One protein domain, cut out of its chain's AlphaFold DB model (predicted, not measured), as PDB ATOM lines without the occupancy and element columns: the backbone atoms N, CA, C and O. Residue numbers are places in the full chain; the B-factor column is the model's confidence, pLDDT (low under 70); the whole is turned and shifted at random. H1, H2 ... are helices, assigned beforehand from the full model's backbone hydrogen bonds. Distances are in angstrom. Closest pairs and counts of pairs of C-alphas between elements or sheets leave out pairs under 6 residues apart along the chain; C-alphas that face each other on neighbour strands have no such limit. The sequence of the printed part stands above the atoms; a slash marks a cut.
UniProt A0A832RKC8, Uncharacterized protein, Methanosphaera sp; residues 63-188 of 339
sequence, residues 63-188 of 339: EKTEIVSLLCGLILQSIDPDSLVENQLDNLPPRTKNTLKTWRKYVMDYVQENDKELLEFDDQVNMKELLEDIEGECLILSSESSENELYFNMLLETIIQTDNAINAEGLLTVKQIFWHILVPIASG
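AT A GLANCE: This is residues 63 to 188 of the 339 residues of an uncharacterized protein of Methanosphaera sp (UniProt A0A832RKC8). What is the shape? H1 is the core of an up-and-down bundle with H3, H4 and H5, each running against the one before, while H2 crosses H1 on the side away from H3 and H4. How large is it? It has 126 printed residues with five named helices, H1 to H5 in order, class all helix, compact with radius of gyration of the C-alphas 13.5 A, spanning 35 by 28 by 28 A.

IN THESE COORDINATES: Where are the helices? H1 is residues 66 to 79, H2 94 to 114, H3 127 to 143, H4 146 to 166 and H5 174 to 187. From first to last C-alpha, H2 measures 30.6 A and H4 30.2 A. Which anchors help? C-alpha 66 is at (26.076, 34.792, -42.638) and C-alpha 187 at (24.648, 19.720, -47.868).

HOW THE PARTS SIT: What meets the hub, H1? H2 touches it with residues 100 to 107 alone, about perpendicular at 88 degrees; the closest C-alphas, Gly 73 and Trp 103, are 4.6 A apart. Are the backbones intact? Every O i to N i+4 pair is within hydrogen-bond range in H1, H2 and H4, against 9 of 13 in H3 and 8 of 10 in H5.

THE WHOLE: Is there a cut? The printed part has no cut. Which links are long? H1 to H2 and H2 to H3. Is confidence low? No printed residue is under 70.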
ATOM      1  N   GLU A  63      23.154  26.408 -43.400       93.25
ATOM      2  CA  GLU A  63      24.266  26.490 -44.348       93.25
ATOM      3  C   GLU A  63      24.270  27.770 -45.202       93.25
ATOM      4  O   GLU A  63      25.195  27.992 -45.979       93.25
ATOM      5  N   LYS A  64      23.224  28.597 -45.106       91.88
ATOM      6  CA  LYS A  64      23.073  29.857 -45.843       91.88
ATOM      7  C   LYS A  64      23.110  31.095 -44.953       91.88
ATOM      8  O   LYS A  64      22.929  32.189 -45.480       91.88
ATOM      9  N   THR A  65      23.265  30.942 -43.642       92.69
ATOM     10  CA  THR A  65      23.359  32.097 -42.745       92.69
ATOM     11  C   THR A  65      24.744  32.730 -42.857       92.69
ATOM     12  O   THR A  65      25.709  32.088 -43.287       92.69
ATOM     13  N   GLU A  66      24.840  34.011 -42.509       94.69
ATOM     14  CA  GLU A  66      26.076  34.792 -42.638       94.69
ATOM     15  C   GLU A  66      27.188  34.241 -41.743       94.69
ATOM     16  O   GLU A  66      28.274  33.954 -42.235       94.69
ATOM     17  N   ILE A  67      26.890  33.971 -40.467       95.50
ATOM     18  CA  ILE A  67      27.853  33.403 -39.512       95.50
ATOM     19  C   ILE A  67      28.419  32.050 -39.972       95.50
ATOM     20  O   ILE A  67      29.612  31.794 -39.839       95.50
ATOM     21  N   VAL A  68      27.586  31.192 -40.565       95.56
ATOM     22  CA  VAL A  68      28.025  29.878 -41.061       95.56
ATOM     23  C   VAL A  68      28.842  30.022 -42.336       95.56
ATOM     24  O   VAL A  68      29.835  29.316 -42.512       95.56
ATOM     25  N   SER A  69      28.447  30.955 -43.203       97.12
ATOM     26  CA  SER A  69      29.196  31.280 -44.415       97.12
ATOM     27  C   SER A  69      30.573  31.851 -44.090       97.12
ATOM     28  O   SER A  69      31.537  31.483 -44.757       97.12
ATOM     29  N   LEU A  70      30.670  32.681 -43.045       97.38
ATOM     30  CA  LEU A  70      31.930  33.200 -42.526       97.38
ATOM     31  C   LEU A  70      32.796  32.066 -41.967       97.38
ATOM     32  O   LEU A  70      33.870  31.818 -42.501       97.38
ATOM     33  N   LEU A  71      32.310  31.325 -40.964       97.50
ATOM     34  CA  LEU A  71      33.070  30.252 -40.312       97.50
ATOM     35  C   LEU A  71      33.577  29.211 -41.321       97.50
ATOM     36  O   LEU A  71      34.767  28.909 -41.382       97.50
ATOM     37  N   CYS A  72      32.677  28.658 -42.138       97.81
ATOM     38  CA  CYS A  72      33.047  27.605 -43.080       97.81
ATOM     39  C   CYS A  72      33.858  28.141 -44.262       97.81
ATOM     40  O   CYS A  72      34.680  27.409 -44.811       97.81
ATOM     41  N   GLY A  73      33.637  29.393 -44.670       97.56
ATOM     42  CA  GLY A  73      34.426  30.035 -45.713       97.56
ATOM     43  C   GLY A  73      35.854  30.348 -45.260       97.56
ATOM     44  O   GLY A  73      36.768  30.175 -46.060       97.56
ATOM     45  N   LEU A  74      36.058  30.728 -43.992       97.19
ATOM     46  CA  LEU A  74      37.381  30.948 -43.402       97.19
ATOM     47  C   LEU A  74      38.162  29.633 -43.378       97.19
ATOM     48  O   LEU A  74      39.246  29.567 -43.946       97.19
ATOM     49  N   ILE A  75      37.551  28.552 -42.872       97.50
ATOM     50  CA  ILE A  75      38.130  27.197 -42.935       97.50
ATOM     51  C   ILE A  75      38.510  26.838 -44.377       97.50
ATOM     52  O   ILE A  75      39.629  26.413 -44.636       97.50
ATOM     53  N   LEU A  76      37.584  27.012 -45.325       96.56
ATOM     54  CA  LEU A  76      37.786  26.665 -46.732       96.56
ATOM     55  C   LEU A  76      38.936  27.459 -47.374       96.56
ATOM     56  O   LEU A  76      39.714  26.890 -48.140       96.56
ATOM     57  N   GLN A  77      39.042  28.755 -47.078       95.81
ATOM     58  CA  GLN A  77      40.083  29.612 -47.635       95.81
ATOM     59  C   GLN A  77      41.453  29.333 -47.005       95.81
ATOM     60  O   GLN A  77      42.447  29.378 -47.721       95.81
ATOM     61  N   SER A  78      41.500  28.968 -45.723       95.94
ATOM     62  CA  SER A  78      42.734  28.588 -45.026       95.94
ATOM     63  C   SER A  78      43.317  27.251 -45.489       95.94
ATOM     64  O   SER A  78      44.533  27.095 -45.500       95.94
ATOM     65  N   ILE A  79      42.485  26.274 -45.869       96.19
ATOM     66  CA  ILE A  79      42.958  24.917 -46.213       96.19
ATOM     67  C   ILE A  79      43.078  24.654 -47.723       96.19
ATOM     68  O   ILE A  79      43.696  23.676 -48.134       96.19
ATOM     69  N   ASP A  80      42.412  25.455 -48.560       95.94
ATOM     70  CA  ASP A  80      42.393  25.278 -50.019       95.94
ATOM     71  C   ASP A  80      42.140  26.621 -50.737       95.94
ATOM     72  O   ASP A  80      41.087  26.791 -51.370       95.94
ATOM     73  N   PRO A  81      43.059  27.604 -50.643       93.00
ATOM     74  CA  PRO A  81      42.844  28.967 -51.142       93.00
ATOM     75  C   PRO A  81      42.578  29.026 -52.656       93.00
ATOM     76  O   PRO A  81      41.700  29.762 -53.107       93.00
ATOM     77  N   ASP A  82      43.259  28.177 -53.427       90.69
ATOM     78  CA  ASP A  82      43.162  28.102 -54.892       90.69
ATOM     79  C   ASP A  82      42.101  27.099 -55.396       90.69
ATOM     80  O   ASP A  82      41.975  26.853 -56.601       90.69
ATOM     81  N   SER A  83      41.304  26.514 -54.494       92.69
ATOM     82  CA  SER A  83      40.298  25.482 -54.814       92.69
ATOM     83  C   SER A  83      40.879  24.242 -55.518       92.69
ATOM     84  O   SER A  83      40.199  23.595 -56.322       92.69
ATOM     85  N   LEU A  84      42.155  23.918 -55.296       92.44
ATOM     86  CA  LEU A  84      42.835  22.808 -55.963       92.44
ATOM     87  C   LEU A  84      42.253  21.467 -55.526       92.44
ATOM     88  O   LEU A  84      42.000  20.611 -56.378       92.44
ATOM     89  N   VAL A  85      42.018  21.293 -54.222       92.56
ATOM     90  CA  VAL A  85      41.447  20.057 -53.676       92.56
ATOM     91  C   VAL A  85      39.960  19.991 -53.993       92.56
ATOM     92  O   VAL A  85      39.507  18.966 -54.501       92.56
ATOM     93  N   GLU A  86      39.215  21.082 -53.791       92.50
ATOM     94  CA  GLU A  86      37.781  21.170 -54.094       92.50
ATOM     95  C   GLU A  86      37.472  20.735 -55.538       92.50
ATOM     96  O   GLU A  86      36.557  19.943 -55.781       92.50
ATOM     97  N   ASN A  87      38.273  21.200 -56.504       91.75
ATOM     98  CA  ASN A  87      38.103  20.871 -57.922       91.75
ATOM     99  C   ASN A  87      38.386  19.396 -58.254       91.75
ATOM    100  O   ASN A  87      37.916  18.907 -59.283       91.75
ATOM    101  N   GLN A  88      39.120  18.683 -57.397       92.56
ATOM    102  CA  GLN A  88      39.404  17.251 -57.529       92.56
ATOM    103  C   GLN A  88      38.371  16.368 -56.809       92.56
ATOM    104  O   GLN A  88      38.425  15.142 -56.915       92.56
ATOM    105  N   LEU A  89      37.427  16.957 -56.064       91.06
ATOM    106  CA  LEU A  89      36.379  16.202 -55.384       91.06
ATOM    107  C   LEU A  89      35.301  15.741 -56.372       91.06
ATOM    108  O   LEU A  89      34.405  16.488 -56.786       91.06
ATOM    109  N   ASP A  90      35.354  14.456 -56.701       86.19
ATOM    110  CA  ASP A  90      34.312  13.789 -57.472       86.19
ATOM    111  C   ASP A  90      33.007  13.640 -56.665       86.19
ATOM    112  O   ASP A  90      33.001  13.542 -55.439       86.19
ATOM    113  N   ASN A  91      31.875  13.569 -57.371       86.56
ATOM    114  CA  ASN A  91      30.550  13.225 -56.822       86.56
ATOM    115  C   ASN A  91      29.926  14.192 -55.798       86.56
ATOM    116  O   ASN A  91      28.935  13.837 -55.159       86.56
ATOM    117  N   LEU A  92      30.413  15.430 -55.668       91.75
ATOM    118  CA  LEU A  92      29.721  16.430 -54.849       91.75
ATOM    119  C   LEU A  92      28.351  16.807 -55.456       91.75
ATOM    120  O   LEU A  92      28.292  17.181 -56.638       91.75
ATOM    121  N   PRO A  93      27.256  16.786 -54.668       92.75
ATOM    122  CA  PRO A  93      25.944  17.224 -55.132       92.75
ATOM    123  C   PRO A  93      25.966  18.678 -55.642       92.75
ATOM    124  O   PRO A  93      26.631  19.526 -55.039       92.75
ATOM    125  N   PRO A  94      25.194  19.027 -56.693       92.69
ATOM    126  CA  PRO A  94      25.190  20.385 -57.249       92.69
ATOM    127  C   PRO A  94      24.860  21.481 -56.228       92.69
ATOM    128  O   PRO A  94      25.455  22.555 -56.260       92.69
ATOM    129  N   ARG A  95      23.939  21.205 -55.292       91.44
ATOM    130  CA  ARG A  95      23.597  22.140 -54.210       91.44
ATOM    131  C   ARG A  95      24.797  22.395 -53.296       91.44
ATOM    132  O   ARG A  95      25.101  23.551 -53.050       91.44
ATOM    133  N   THR A  96      25.493  21.343 -52.867       95.38
ATOM    134  CA  THR A  96      26.690  21.437 -52.016       95.38
ATOM    135  C   THR A  96      27.784  22.256 -52.697       95.38
ATOM    136  O   THR A  96      28.317  23.173 -52.085       95.38
ATOM    137  N   LYS A  97      28.056  22.007 -53.990       95.19
ATOM    138  CA  LYS A  97      29.024  22.806 -54.766       95.19
ATOM    139  C   LYS A  97      28.663  24.293 -54.788       95.19
ATOM    140  O   LYS A  97      29.538  25.143 -54.681       95.19
ATOM    141  N   ASN A  98      27.380  24.620 -54.941       95.25
ATOM    142  CA  ASN A  98      26.934  26.013 -54.926       95.25
ATOM    143  C   ASN A  98      27.090  26.656 -53.541       95.25
ATOM    144  O   ASN A  98      27.471  27.822 -53.467       95.25
ATOM    145  N   THR A  99      26.825  25.914 -52.463       96.94
ATOM    146  CA  THR A  99      27.021  26.397 -51.091       96.94
ATOM    147  C   THR A  99      28.497  26.705 -50.817       96.94
ATOM    148  O   THR A  99      28.798  27.830 -50.437       96.94
ATOM    149  N   LEU A 100      29.422  25.781 -51.122       97.38
ATOM    150  CA  LEU A 100      30.872  25.991 -50.945       97.38
ATOM    151  C   LEU A 100      31.368  27.236 -51.698       97.38
ATOM    152  O   LEU A 100      32.040  28.091 -51.126       97.38
ATOM    153  N   LYS A 101      30.947  27.404 -52.959       96.06
ATOM    154  CA  LYS A 101      31.249  28.609 -53.751       96.06
ATOM    155  C   LYS A 101      30.706  29.892 -53.127       96.06
ATOM    156  O   LYS A 101      31.338  30.938 -53.241       96.06
ATOM    157  N   THR A 102      29.522  29.820 -52.522       97.31
ATOM    158  CA  THR A 102      28.900  30.973 -51.859       97.31
ATOM    159  C   THR A 102      29.695  31.363 -50.618       97.31
ATOM    160  O   THR A 102      29.990  32.541 -50.458       97.31
ATOM    161  N   TRP A 103      30.112  30.391 -49.800       98.06
ATOM    162  CA  TRP A 103      30.970  30.632 -48.635       98.06
ATOM    163  C   TRP A 103      32.318  31.229 -49.024       98.06
ATOM    164  O   TRP A 103      32.718  32.240 -48.458       98.06
ATOM    165  N   ARG A 104      32.980  30.666 -50.046       96.50
ATOM    166  CA  ARG A 104      34.252  31.205 -50.547       96.50
ATOM    167  C   ARG A 104      34.104  32.656 -50.977       96.50
ATOM    168  O   ARG A 104      34.893  33.499 -50.579       96.50
ATOM    169  N   LYS A 105      33.074  32.952 -51.774       96.81
ATOM    170  CA  LYS A 105      32.810  34.320 -52.217       96.81
ATOM    171  C   LYS A 105      32.595  35.257 -51.025       96.81
ATOM    172  O   LYS A 105      33.219  36.307 -50.981       96.81
ATOM    173  N   TYR A 106      31.745  34.857 -50.081       97.19
ATOM    174  CA  TYR A 106      31.434  35.652 -48.895       97.19
ATOM    175  C   TYR A 106      32.699  36.018 -48.109       97.19
ATOM    176  O   TYR A 106      32.895  37.177 -47.758       97.19
ATOM    177  N   VAL A 107      33.587  35.048 -47.880       96.38
ATOM    178  CA  VAL A 107      34.820  35.280 -47.117       96.38
ATOM    179  C   VAL A 107      35.862  36.063 -47.900       96.38
ATOM    180  O   VAL A 107      36.531  36.903 -47.314       96.38
ATOM    181  N   MET A 108      35.974  35.870 -49.215       94.56
ATOM    182  CA  MET A 108      36.851  36.705 -50.042       94.56
ATOM    183  C   MET A 108      36.430  38.179 -50.003       94.56
ATOM    184  O   MET A 108      37.289  39.048 -49.864       94.56
ATOM    185  N   ASP A 109      35.122  38.447 -50.078       95.75
ATOM    186  CA  ASP A 109      34.576  39.799 -49.944       95.75
ATOM    187  C   ASP A 109      34.881  40.353 -48.526       95.75
ATOM    188  O   ASP A 109      35.453  41.436 -48.402       95.75
ATOM    189  N   TYR A 110      34.632  39.575 -47.461       95.12
ATOM    190  CA  TYR A 110      34.929  39.955 -46.065       95.12
ATOM    191  C   TYR A 110      36.413  40.273 -45.816       95.12
ATOM    192  O   TYR A 110      36.742  41.306 -45.233       95.12
ATOM    193  N   VAL A 111      37.320  39.396 -46.253       93.19
ATOM    194  CA  VAL A 111      38.773  39.533 -46.059       93.19
ATOM    195  C   VAL A 111      39.299  40.772 -46.778       93.19
ATOM    196  O   VAL A 111      40.092  41.522 -46.208       93.19
ATOM    197  N   GLN A 112      38.822  41.019 -48.002       93.25
ATOM    198  CA  GLN A 112      39.189  42.200 -48.777       93.25
ATOM    199  C   GLN A 112      38.682  43.494 -48.127       93.25
ATOM    200  O   GLN A 112      39.403  44.491 -48.101       93.25
ATOM    201  N   GLU A 113      37.449  43.503 -47.618       94.12
ATOM    202  CA  GLU A 113      36.858  44.676 -46.965       94.12
ATOM    203  C   GLU A 113      37.538  45.025 -45.634       94.12
ATOM    204  O   GLU A 113      37.622  46.204 -45.284       94.12
ATOM    205  N   ASN A 114      38.052  44.022 -44.917       91.19
ATOM    206  CA  ASN A 114      38.648  44.186 -43.589       91.19
ATOM    207  C   ASN A 114      40.189  44.177 -43.578       91.19
ATOM    208  O   ASN A 114      40.771  44.248 -42.495       91.19
ATOM    209  N   ASP A 115      40.837  44.109 -44.750       90.75
ATOM    210  CA  ASP A 115      42.303  44.050 -44.920       90.75
ATOM    211  C   ASP A 115      42.948  42.968 -44.034       90.75
ATOM    212  O   ASP A 115      43.845  43.224 -43.227       90.75
ATOM    213  N   LYS A 116      42.406  41.747 -44.122       86.06
ATOM    214  CA  LYS A 116      42.825  40.601 -43.307       86.06
ATOM    215  C   LYS A 116      43.782  39.694 -44.075       86.06
ATOM    216  O   LYS A 116      43.604  39.444 -45.262       86.06
ATOM    217  N   GLU A 117      44.760  39.143 -43.370       86.44
ATOM    218  CA  GLU A 117      45.563  38.019 -43.854       86.44
ATOM    219  C   GLU A 117      45.088  36.753 -43.139       86.44
ATOM    220  O   GLU A 117      44.896  36.767 -41.924       86.44
ATOM    221  N   LEU A 118      44.864  35.677 -43.895       85.81
ATOM    222  CA  LEU A 118      44.469  34.381 -43.348       85.81
ATOM    223  C   LEU A 118      45.684  33.466 -43.252       85.81
ATOM    224  O   LEU A 118      46.541  33.477 -44.139       85.81
ATOM    225  N   LEU A 119      45.728  32.635 -42.211       85.19
ATOM    226  CA  LEU A 119      46.682  31.539 -42.165       85.19
ATOM    227  C   LEU A 119      46.329  30.502 -43.233       85.19
ATOM    228  O   LEU A 119      45.195  30.016 -43.303       85.19
ATOM    229  N   GLU A 120      47.321  30.161 -44.048       88.06
ATOM    230  CA  GLU A 120      47.251  29.068 -45.008       88.06
ATOM    231  C   GLU A 120      47.874  27.815 -44.395       88.06
ATOM    232  O   GLU A 120      48.962  27.858 -43.812       88.06
ATOM    233  N   PHE A 121      47.182  26.690 -44.536       87.19
ATOM    234  CA  PHE A 121      47.632  25.394 -44.057       87.19
ATOM    235  C   PHE A 121      47.936  24.473 -45.240       87.19
ATOM    236  O   PHE A 121      47.203  24.428 -46.227       87.19
ATOM    237  N   ASP A 122      49.006  23.690 -45.105       86.44
ATOM    238  CA  ASP A 122      49.310  22.586 -46.015       86.44
ATOM    239  C   ASP A 122      48.306  21.421 -45.829       86.44
ATOM    240  O   ASP A 122      47.400  21.471 -44.999       86.44
ATOM    241  N   ASP A 123      48.491  20.300 -46.542       89.06
ATOM    242  CA  ASP A 123      47.616  19.107 -46.462       89.06
ATOM    243  C   ASP A 123      47.634  18.371 -45.098       89.06
ATOM    244  O   ASP A 123      47.206  17.227 -44.983       89.06
ATOM    245  N   GLN A 124      48.176  18.987 -44.052       91.06
ATOM    246  CA  GLN A 124      48.243  18.467 -42.693       91.06
ATOM    247  C   GLN A 124      47.786  19.563 -41.736       91.06
ATOM    248  O   GLN A 124      48.581  20.354 -41.236       91.06
ATOM    249  N   VAL A 125      46.479  19.618 -41.507       94.00
ATOM    250  CA  VAL A 125      45.827  20.705 -40.780       94.00
ATOM    251  C   VAL A 125      45.579  20.289 -39.338       94.00
ATOM    252  O   VAL A 125      44.974  19.247 -39.067       94.00
ATOM    253  N   ASN A 126      45.995  21.136 -38.403       93.75
ATOM    254  CA  ASN A 126      45.573  21.060 -37.012       93.75
ATOM    255  C   ASN A 126      44.269  21.851 -36.849       93.75
ATOM    256  O   ASN A 126      44.280  23.079 -36.832       93.75
ATOM    257  N   MET A 127      43.137  21.151 -36.722       94.38
ATOM    258  CA  MET A 127      41.827  21.808 -36.647       94.38
ATOM    259  C   MET A 127      41.674  22.730 -35.439       94.38
ATOM    260  O   MET A 127      40.954  23.715 -35.538       94.38
ATOM    261  N   LYS A 128      42.330  22.444 -34.310       92.69
ATOM    262  CA  LYS A 128      42.238  23.303 -33.119       92.69
ATOM    263  C   LYS A 128      42.935  24.634 -33.346       92.69
ATOM    264  O   LYS A 128      42.344  25.669 -33.089       92.69
ATOM    265  N   GLU A 129      44.145  24.585 -33.894       93.38
ATOM    266  CA  GLU A 129      44.921  25.778 -34.242       93.38
ATOM    267  C   GLU A 129      44.201  26.626 -35.298       93.38
ATOM    268  O   GLU A 129      44.083  27.836 -35.136       93.38
ATOM    269  N   LEU A 130      43.633  25.987 -36.328       94.81
ATOM    270  CA  LEU A 130      42.821  26.679 -37.330       94.81
ATOM    271  C   LEU A 130      41.582  27.347 -36.713       94.81
ATOM    272  O   LEU A 130      41.264  28.479 -37.056       94.81
ATOM    273  N   LEU A 131      40.863  26.655 -35.823       94.69
ATOM    274  CA  LEU A 131      39.674  27.217 -35.176       94.69
ATOM    275  C   LEU A 131      40.023  28.384 -34.244       94.69
ATOM    276  O   LEU A 131      39.311  29.380 -34.260       94.69
ATOM    277  N   GLU A 132      41.113  28.280 -33.480       93.25
ATOM    278  CA  GLU A 132      41.609  29.357 -32.610       93.25
ATOM    279  C   GLU A 132      41.976  30.621 -33.411       93.25
ATOM    280  O   GLU A 132      41.707  31.731 -32.955       93.25
ATOM    281  N   ASP A 133      42.541  30.463 -34.613       91.88
ATOM    282  CA  ASP A 133      42.879  31.580 -35.508       91.88
ATOM    283  C   ASP A 133      41.629  32.317 -36.019       91.88
ATOM    284  O   ASP A 133      41.558  33.547 -35.993       91.88
ATOM    285  N   ILE A 134      40.599  31.573 -36.430       93.56
ATOM    286  CA  ILE A 134      39.406  32.152 -37.071       93.56
ATOM    287  C   ILE A 134      38.288  32.528 -36.086       93.56
ATOM    288  O   ILE A 134      37.363  33.258 -36.457       93.56
ATOM    289  N   GLU A 135      38.336  32.038 -34.844       91.69
ATOM    290  CA  GLU A 135      37.312  32.285 -33.821       91.69
ATOM    291  C   GLU A 135      37.119  33.788 -33.587       91.69
ATOM    292  O   GLU A 135      35.985  34.269 -33.572       91.69
ATOM    293  N   GLY A 136      38.218  34.547 -33.503       90.12
ATOM    294  CA  GLY A 136      38.186  35.996 -33.299       90.12
ATOM    295  C   GLY A 136      37.383  36.755 -34.361       90.12
ATOM    296  O   GLY A 136      36.674  37.705 -34.030       90.12
ATOM    297  N   GLU A 137      37.437  36.308 -35.616       92.12
ATOM    298  CA  GLU A 137      36.682  36.907 -36.723       92.12
ATOM    299  C   GLU A 137      35.189  36.564 -36.638       92.12
ATOM    300  O   GLU A 137      34.324  37.392 -36.927       92.12
ATOM    301  N   CYS A 138      34.866  35.355 -36.178       94.06
ATOM    302  CA  CYS A 138      33.483  34.906 -36.029       94.06
ATOM    303  C   CYS A 138      32.774  35.544 -34.823       94.06
ATOM    304  O   CYS A 138      31.549  35.681 -34.850       94.06
ATOM    305  N   LEU A 139      33.522  35.962 -33.790       90.75
ATOM    306  CA  LEU A 139      32.971  36.559 -32.566       90.75
ATOM    307  C   LEU A 139      32.157  37.834 -32.818       90.75
ATOM    308  O   LEU A 139      31.206  38.109 -32.087       90.75
ATOM    309  N   ILE A 140      32.508  38.608 -33.850       88.38
ATOM    310  CA  ILE A 140      31.780  39.833 -34.197       88.38
ATOM    311  C   ILE A 140      30.341  39.468 -34.569       88.38
ATOM    312  O   ILE A 140      29.418  39.863 -33.861       88.38
ATOM    313  N   LEU A 141      30.161  38.636 -35.600       90.31
ATOM    314  CA  LEU A 141      28.839  38.212 -36.069       90.31
ATOM    315  C   LEU A 141      28.093  37.344 -35.050       90.31
ATOM    316  O   LEU A 141      26.866  37.429 -34.961       90.31
ATOM    317  N   SER A 142      28.794  36.500 -34.285       89.50
ATOM    318  CA  SER A 142      28.146  35.660 -33.271       89.50
ATOM    319  C   SER A 142      27.507  36.504 -32.165       89.50
ATOM    320  O   SER A 142      26.410  36.182 -31.718       89.50
ATOM    321  N   SER A 143      28.129  37.629 -31.798       87.69
ATOM    322  CA  SER A 143      27.622  38.541 -30.766       87.69
ATOM    323  C   SER A 143      26.441  39.420 -31.203       87.69
ATOM    324  O   SER A 143      25.783  40.021 -30.353       87.69
ATOM    325  N   GLU A 144      26.137  39.490 -32.504       87.69
ATOM    326  CA  GLU A 144      25.045  40.325 -33.027       87.69
ATOM    327  C   GLU A 144      23.652  39.764 -32.723       87.69
ATOM    328  O   GLU A 144      22.679  40.516 -32.659       87.69
ATOM    329  N   SER A 145      23.524  38.444 -32.548       85.62
ATOM    330  CA  SER A 145      22.245  37.829 -32.195       85.62
ATOM    331  C   SER A 145      22.406  36.468 -31.527       85.62
ATOM    332  O   SER A 145      23.303  35.695 -31.855       85.62
ATOM    333  N   SER A 146      21.448  36.114 -30.665       83.75
ATOM    334  CA  SER A 146      21.399  34.788 -30.034       83.75
ATOM    335  C   SER A 146      21.242  33.642 -31.045       83.75
ATOM    336  O   SER A 146      21.598  32.506 -30.745       83.75
ATOM    337  N   GLU A 147      20.696  33.904 -32.241       87.25
ATOM    338  CA  GLU A 147      20.661  32.907 -33.320       87.25
ATOM    339  C   GLU A 147      22.062  32.649 -33.875       87.25
ATOM    340  O   GLU A 147      22.444  31.491 -34.037       87.25
ATOM    341  N   ASN A 148      22.838  33.709 -34.129       90.00
ATOM    342  CA  ASN A 148      24.203  33.569 -34.630       90.00
ATOM    343  C   ASN A 148      25.106  32.878 -33.610       90.00
ATOM    344  O   ASN A 148      25.855  31.978 -33.985       90.00
ATOM    345  N   GLU A 149      24.997  33.254 -32.335       89.19
ATOM    346  CA  GLU A 149      25.690  32.590 -31.232       89.19
ATOM    347  C   GLU A 149      25.376  31.087 -31.195       89.19
ATOM    348  O   GLU A 149      26.288  30.261 -31.165       89.19
ATOM    349  N   LEU A 150      24.093  30.714 -31.287       88.75
ATOM    350  CA  LEU A 150      23.678  29.312 -31.312       88.75
ATOM    351  C   LEU A 150      24.260  28.561 -32.516       88.75
ATOM    352  O   LEU A 150      24.795  27.465 -32.352       88.75
ATOM    353  N   TYR A 151      24.157  29.125 -33.726       91.38
ATOM    354  CA  TYR A 151      24.688  28.481 -34.930       91.38
ATOM    355  C   TYR A 151      26.204  28.300 -34.851       91.38
ATOM    356  O   TYR A 151      26.709  27.240 -35.222       91.38
ATOM    357  N   PHE A 152      26.916  29.317 -34.361       92.56
ATOM    358  CA  PHE A 152      28.363  29.283 -34.193       92.56
ATOM    359  C   PHE A 152      28.779  28.192 -33.204       92.56
ATOM    360  O   PHE A 152      29.541  27.302 -33.576       92.56
ATOM    361  N   ASN A 153      28.214  28.197 -31.993       90.56
ATOM    362  CA  ASN A 153      28.542  27.223 -30.951       90.56
ATOM    363  C   ASN A 153      28.220  25.790 -31.393       90.56
ATOM    364  O   ASN A 153      29.052  24.895 -31.254       90.56
ATOM    365  N   MET A 154      27.051  25.575 -32.006       90.38
ATOM    366  CA  MET A 154      26.659  24.262 -32.525       90.38
ATOM    367  C   MET A 154      27.636  23.737 -33.576       90.38
ATOM    368  O   MET A 154      28.021  22.563 -33.542       90.38
ATOM    369  N   LEU A 155      28.035  24.578 -34.533       92.44
ATOM    370  CA  LEU A 155      28.984  24.156 -35.555       92.44
ATOM    371  C   LEU A 155      30.374  23.938 -34.977       92.44
ATOM    372  O   LEU A 155      30.998  22.941 -35.328       92.44
ATOM    373  N   LEU A 156      30.836  24.807 -34.080       92.94
ATOM    374  CA  LEU A 156      32.125  24.656 -33.419       92.94
ATOM    375  C   LEU A 156      32.201  23.317 -32.673       92.94
ATOM    376  O   LEU A 156      33.125  22.535 -32.895       92.94
ATOM    377  N   GLU A 157      31.181  22.994 -31.875       91.44
ATOM    378  CA  GLU A 157      31.071  21.700 -31.200       91.44
ATOM    379  C   GLU A 157      31.044  20.535 -32.191       91.44
ATOM    380  O   GLU A 157      31.756  19.547 -32.000       91.44
ATOM    381  N   THR A 158      30.272  20.648 -33.274       92.19
ATOM    382  CA  THR A 158      30.177  19.583 -34.281       92.19
ATOM    383  C   THR A 158      31.513  19.347 -34.986       92.19
ATOM    384  O   THR A 158      31.902  18.197 -35.209       92.19
ATOM    385  N   ILE A 159      32.245  20.415 -35.311       94.88
ATOM    386  CA  ILE A 159      33.574  20.345 -35.925       94.88
ATOM    387  C   ILE A 159      34.551  19.673 -34.962       94.88
ATOM    388  O   ILE A 159      35.225  18.725 -35.355       94.88
ATOM    389  N   ILE A 160      34.583  20.096 -33.695       93.31
ATOM    390  CA  ILE A 160      35.468  19.529 -32.667       93.31
ATOM    391  C   ILE A 160      35.154  18.047 -32.420       93.31
ATOM    392  O   ILE A 160      36.063  17.224 -32.313       93.31
ATOM    393  N   GLN A 161      33.876  17.675 -32.329       92.25
ATOM    394  CA  GLN A 161      33.470  16.276 -32.169       92.25
ATOM    395  C   GLN A 161      33.885  15.431 -33.376       92.25
ATOM    396  O   GLN A 161      34.383  14.318 -33.204       92.25
ATOM    397  N   THR A 162      33.713  15.965 -34.587       94.06
ATOM    398  CA  THR A 162      34.106  15.289 -35.827       94.06
ATOM    399  C   THR A 162      35.617  15.115 -35.905       94.06
ATOM    400  O   THR A 162      36.069  14.005 -36.176       94.06
ATOM    401  N   ASP A 163      36.387  16.168 -35.613       94.31
ATOM    402  CA  ASP A 163      37.847  16.126 -35.525       94.31
ATOM    403  C   ASP A 163      38.276  15.027 -34.551       94.31
ATOM    404  O   ASP A 163      38.887  14.051 -34.969       94.31
ATOM    405  N   ASN A 164      37.825  15.067 -33.295       92.69
ATOM    406  CA  ASN A 164      38.167  14.042 -32.302       92.69
ATOM    407  C   ASN A 164      37.783  12.606 -32.720       92.69
ATOM    408  O   ASN A 164      38.411  11.651 -32.267       92.69
ATOM    409  N   ALA A 165      36.750  12.429 -33.550       93.38
ATOM    410  CA  ALA A 165      36.300  11.113 -33.998       93.38
ATOM    411  C   ALA A 165      37.149  10.526 -35.139       93.38
ATOM    412  O   ALA A 165      37.239   9.301 -35.254       93.38
ATOM    413  N   ILE A 166      37.738  11.368 -35.993       92.81
ATOM    414  CA  ILE A 166      38.485  10.928 -37.188       92.81
ATOM    415  C   ILE A 166      39.989  11.216 -37.106       92.81
ATOM    416  O   ILE A 166      40.756  10.694 -37.917       92.81
ATOM    417  N   ASN A 167      40.412  12.030 -36.141       85.25
ATOM    418  CA  ASN A 167      41.785  12.462 -35.946       85.25
ATOM    419  C   ASN A 167      42.562  11.452 -35.083       85.25
ATOM    420  O   ASN A 167      42.337  11.331 -33.879       85.25
ATOM    421  N   ALA A 168      43.480  10.710 -35.709       76.38
ATOM    422  CA  ALA A 168      44.302   9.702 -35.034       76.38
ATOM    423  C   ALA A 168      45.642  10.246 -34.499       76.38
ATOM    424  O   ALA A 168      46.171   9.702 -33.531       76.38
ATOM    425  N   GLU A 169      46.197  11.296 -35.116       80.69
ATOM    426  CA  GLU A 169      47.577  11.772 -34.885       80.69
ATOM    427  C   GLU A 169      47.668  13.269 -34.526       80.69
ATOM    428  O   GLU A 169      48.757  13.816 -34.385       80.69
ATOM    429  N   GLY A 170      46.533  13.942 -34.351       84.12
ATOM    430  CA  GLY A 170      46.426  15.388 -34.143       84.12
ATOM    431  C   GLY A 170      46.241  16.209 -35.426       84.12
ATOM    432  O   GLY A 170      45.994  17.406 -35.322       84.12
ATOM    433  N   LEU A 171      46.289  15.592 -36.612       92.06
ATOM    434  CA  LEU A 171      46.226  16.263 -37.916       92.06
ATOM    435  C   LEU A 171      45.188  15.618 -38.842       92.06
ATOM    436  O   LEU A 171      45.001  14.398 -38.831       92.06
ATOM    437  N   LEU A 172      44.555  16.439 -39.681       94.94
ATOM    438  CA  LEU A 172      43.648  16.013 -40.745       94.94
ATOM    439  C   LEU A 172      44.161  16.454 -42.113       94.94
ATOM    440  O   LEU A 172      44.677  17.556 -42.278       94.94
ATOM    441  N   THR A 173      43.945  15.612 -43.120       95.38
ATOM    442  CA  THR A 173      44.131  16.018 -44.521       95.38
ATOM    443  C   THR A 173      43.030  16.965 -44.971       95.38
ATOM    444  O   THR A 173      41.883  16.863 -44.518       95.38
ATOM    445  N   VAL A 174      43.324  17.822 -45.950       95.88
ATOM    446  CA  VAL A 174      42.340  18.763 -46.516       95.88
ATOM    447  C   VAL A 174      41.130  17.995 -47.054       95.88
ATOM    448  O   VAL A 174      39.975  18.366 -46.842       95.88
ATOM    449  N   LYS A 175      41.374  16.836 -47.676       95.12
ATOM    450  CA  LYS A 175      40.316  15.951 -48.178       95.12
ATOM    451  C   LYS A 175      39.415  15.397 -47.069       95.12
ATOM    452  O   LYS A 175      38.209  15.260 -47.294       95.12
ATOM    453  N   GLN A 176      39.967  15.065 -45.899       95.38
ATOM    454  CA  GLN A 176      39.167  14.634 -44.748       95.38
ATOM    455  C   GLN A 176      38.287  15.778 -44.241       95.38
ATOM    456  O   GLN A 176      37.101  15.556 -44.008       95.38
ATOM    457  N   ILE A 177      38.825  16.997 -44.153       96.69
ATOM    458  CA  ILE A 177      38.057  18.180 -43.735       96.69
ATOM    459  C   ILE A 177      36.897  18.433 -44.699       96.69
ATOM    460  O   ILE A 177      35.757  18.604 -44.265       96.69
ATOM    461  N   PHE A 178      37.137  18.356 -46.010       96.31
ATOM    462  CA  PHE A 178      36.057  18.466 -46.987       96.31
ATOM    463  C   PHE A 178      34.955  17.431 -46.749       96.31
ATOM    464  O   PHE A 178      33.796  17.803 -46.583       96.31
ATOM    465  N   TRP A 179      35.279  16.136 -46.724       95.19
ATOM    466  CA  TRP A 179      34.252  15.089 -46.684       95.19
ATOM    467  C   TRP A 179      33.556  14.927 -45.338       95.19
ATOM    468  O   TRP A 179      32.382  14.555 -45.318       95.19
ATOM    469  N   HIS A 180      34.256  15.172 -44.234       95.25
ATOM    470  CA  HIS A 180      33.727  14.919 -42.896       95.25
ATOM    471  C   HIS A 180      33.174  16.171 -42.221       95.25
ATOM    472  O   HIS A 180      32.302  16.037 -41.370       95.25
ATOM    473  N   ILE A 181      33.615  17.368 -42.623       95.75
ATOM    474  CA  ILE A 181      33.193  18.630 -42.006       95.75
ATOM    475  C   ILE A 181      32.414  19.484 -43.015       95.75
ATOM    476  O   ILE A 181      31.198  19.641 -42.889       95.75
ATOM    477  N   LEU A 182      33.075  19.994 -44.059       97.12
ATOM    478  CA  LEU A 182      32.481  21.015 -44.935       97.12
ATOM    479  C   LEU A 182      31.312  20.486 -45.773       97.12
ATOM    480  O   LEU A 182      30.290  21.158 -45.897       97.12
ATOM    481  N   VAL A 183      31.422  19.287 -46.347       96.12
ATOM    482  CA  VAL A 183      30.381  18.701 -47.207       96.12
ATOM    483  C   VAL A 183      29.099  18.384 -46.426       96.12
ATOM    484  O   VAL A 183      28.027  18.766 -46.911       96.12
ATOM    485  N   PRO A 184      29.144  17.751 -45.236       95.31
ATOM    486  CA  PRO A 184      27.965  17.583 -44.390       95.31
ATOM    487  C   PRO A 184      27.265  18.906 -44.060       95.31
ATOM    488  O   PRO A 184      26.059  19.008 -44.309       95.31
ATOM    489  N   ILE A 185      28.005  19.938 -43.624       95.75
ATOM    490  CA  ILE A 185      27.444  21.273 -43.348       95.75
ATOM    491  C   ILE A 185      26.818  21.851 -44.631       95.75
ATOM    492  O   ILE A 185      25.632  22.175 -44.659       95.75
ATOM    493  N   ALA A 186      27.571  21.897 -45.734       96.06
ATOM    494  CA  ALA A 186      27.152  22.509 -46.998       96.06
ATOM    495  C   ALA A 186      25.958  21.804 -47.661       96.06
ATOM    496  O   ALA A 186      25.208  22.407 -48.437       96.06
ATOM    497  N   SER A 187      25.791  20.506 -47.396       94.38
ATOM    498  CA  SER A 187      24.648  19.720 -47.868       94.38
ATOM    499  C   SER A 187      23.365  19.970 -47.065       94.38
ATOM    500  O   SER A 187      22.285  19.608 -47.539       94.38
ATOM    501  N   GLY A 188      23.473  20.609 -45.894       90.31
ATOM    502  CA  GLY A 188      22.382  20.763 -44.934       90.31
ATOM    503  C   GLY A 188      22.056  19.459 -44.199       90.31
ATOM    504  O   GLY A 188      20.896  19.229 -43.864       90.31
TER     505      GLY A 188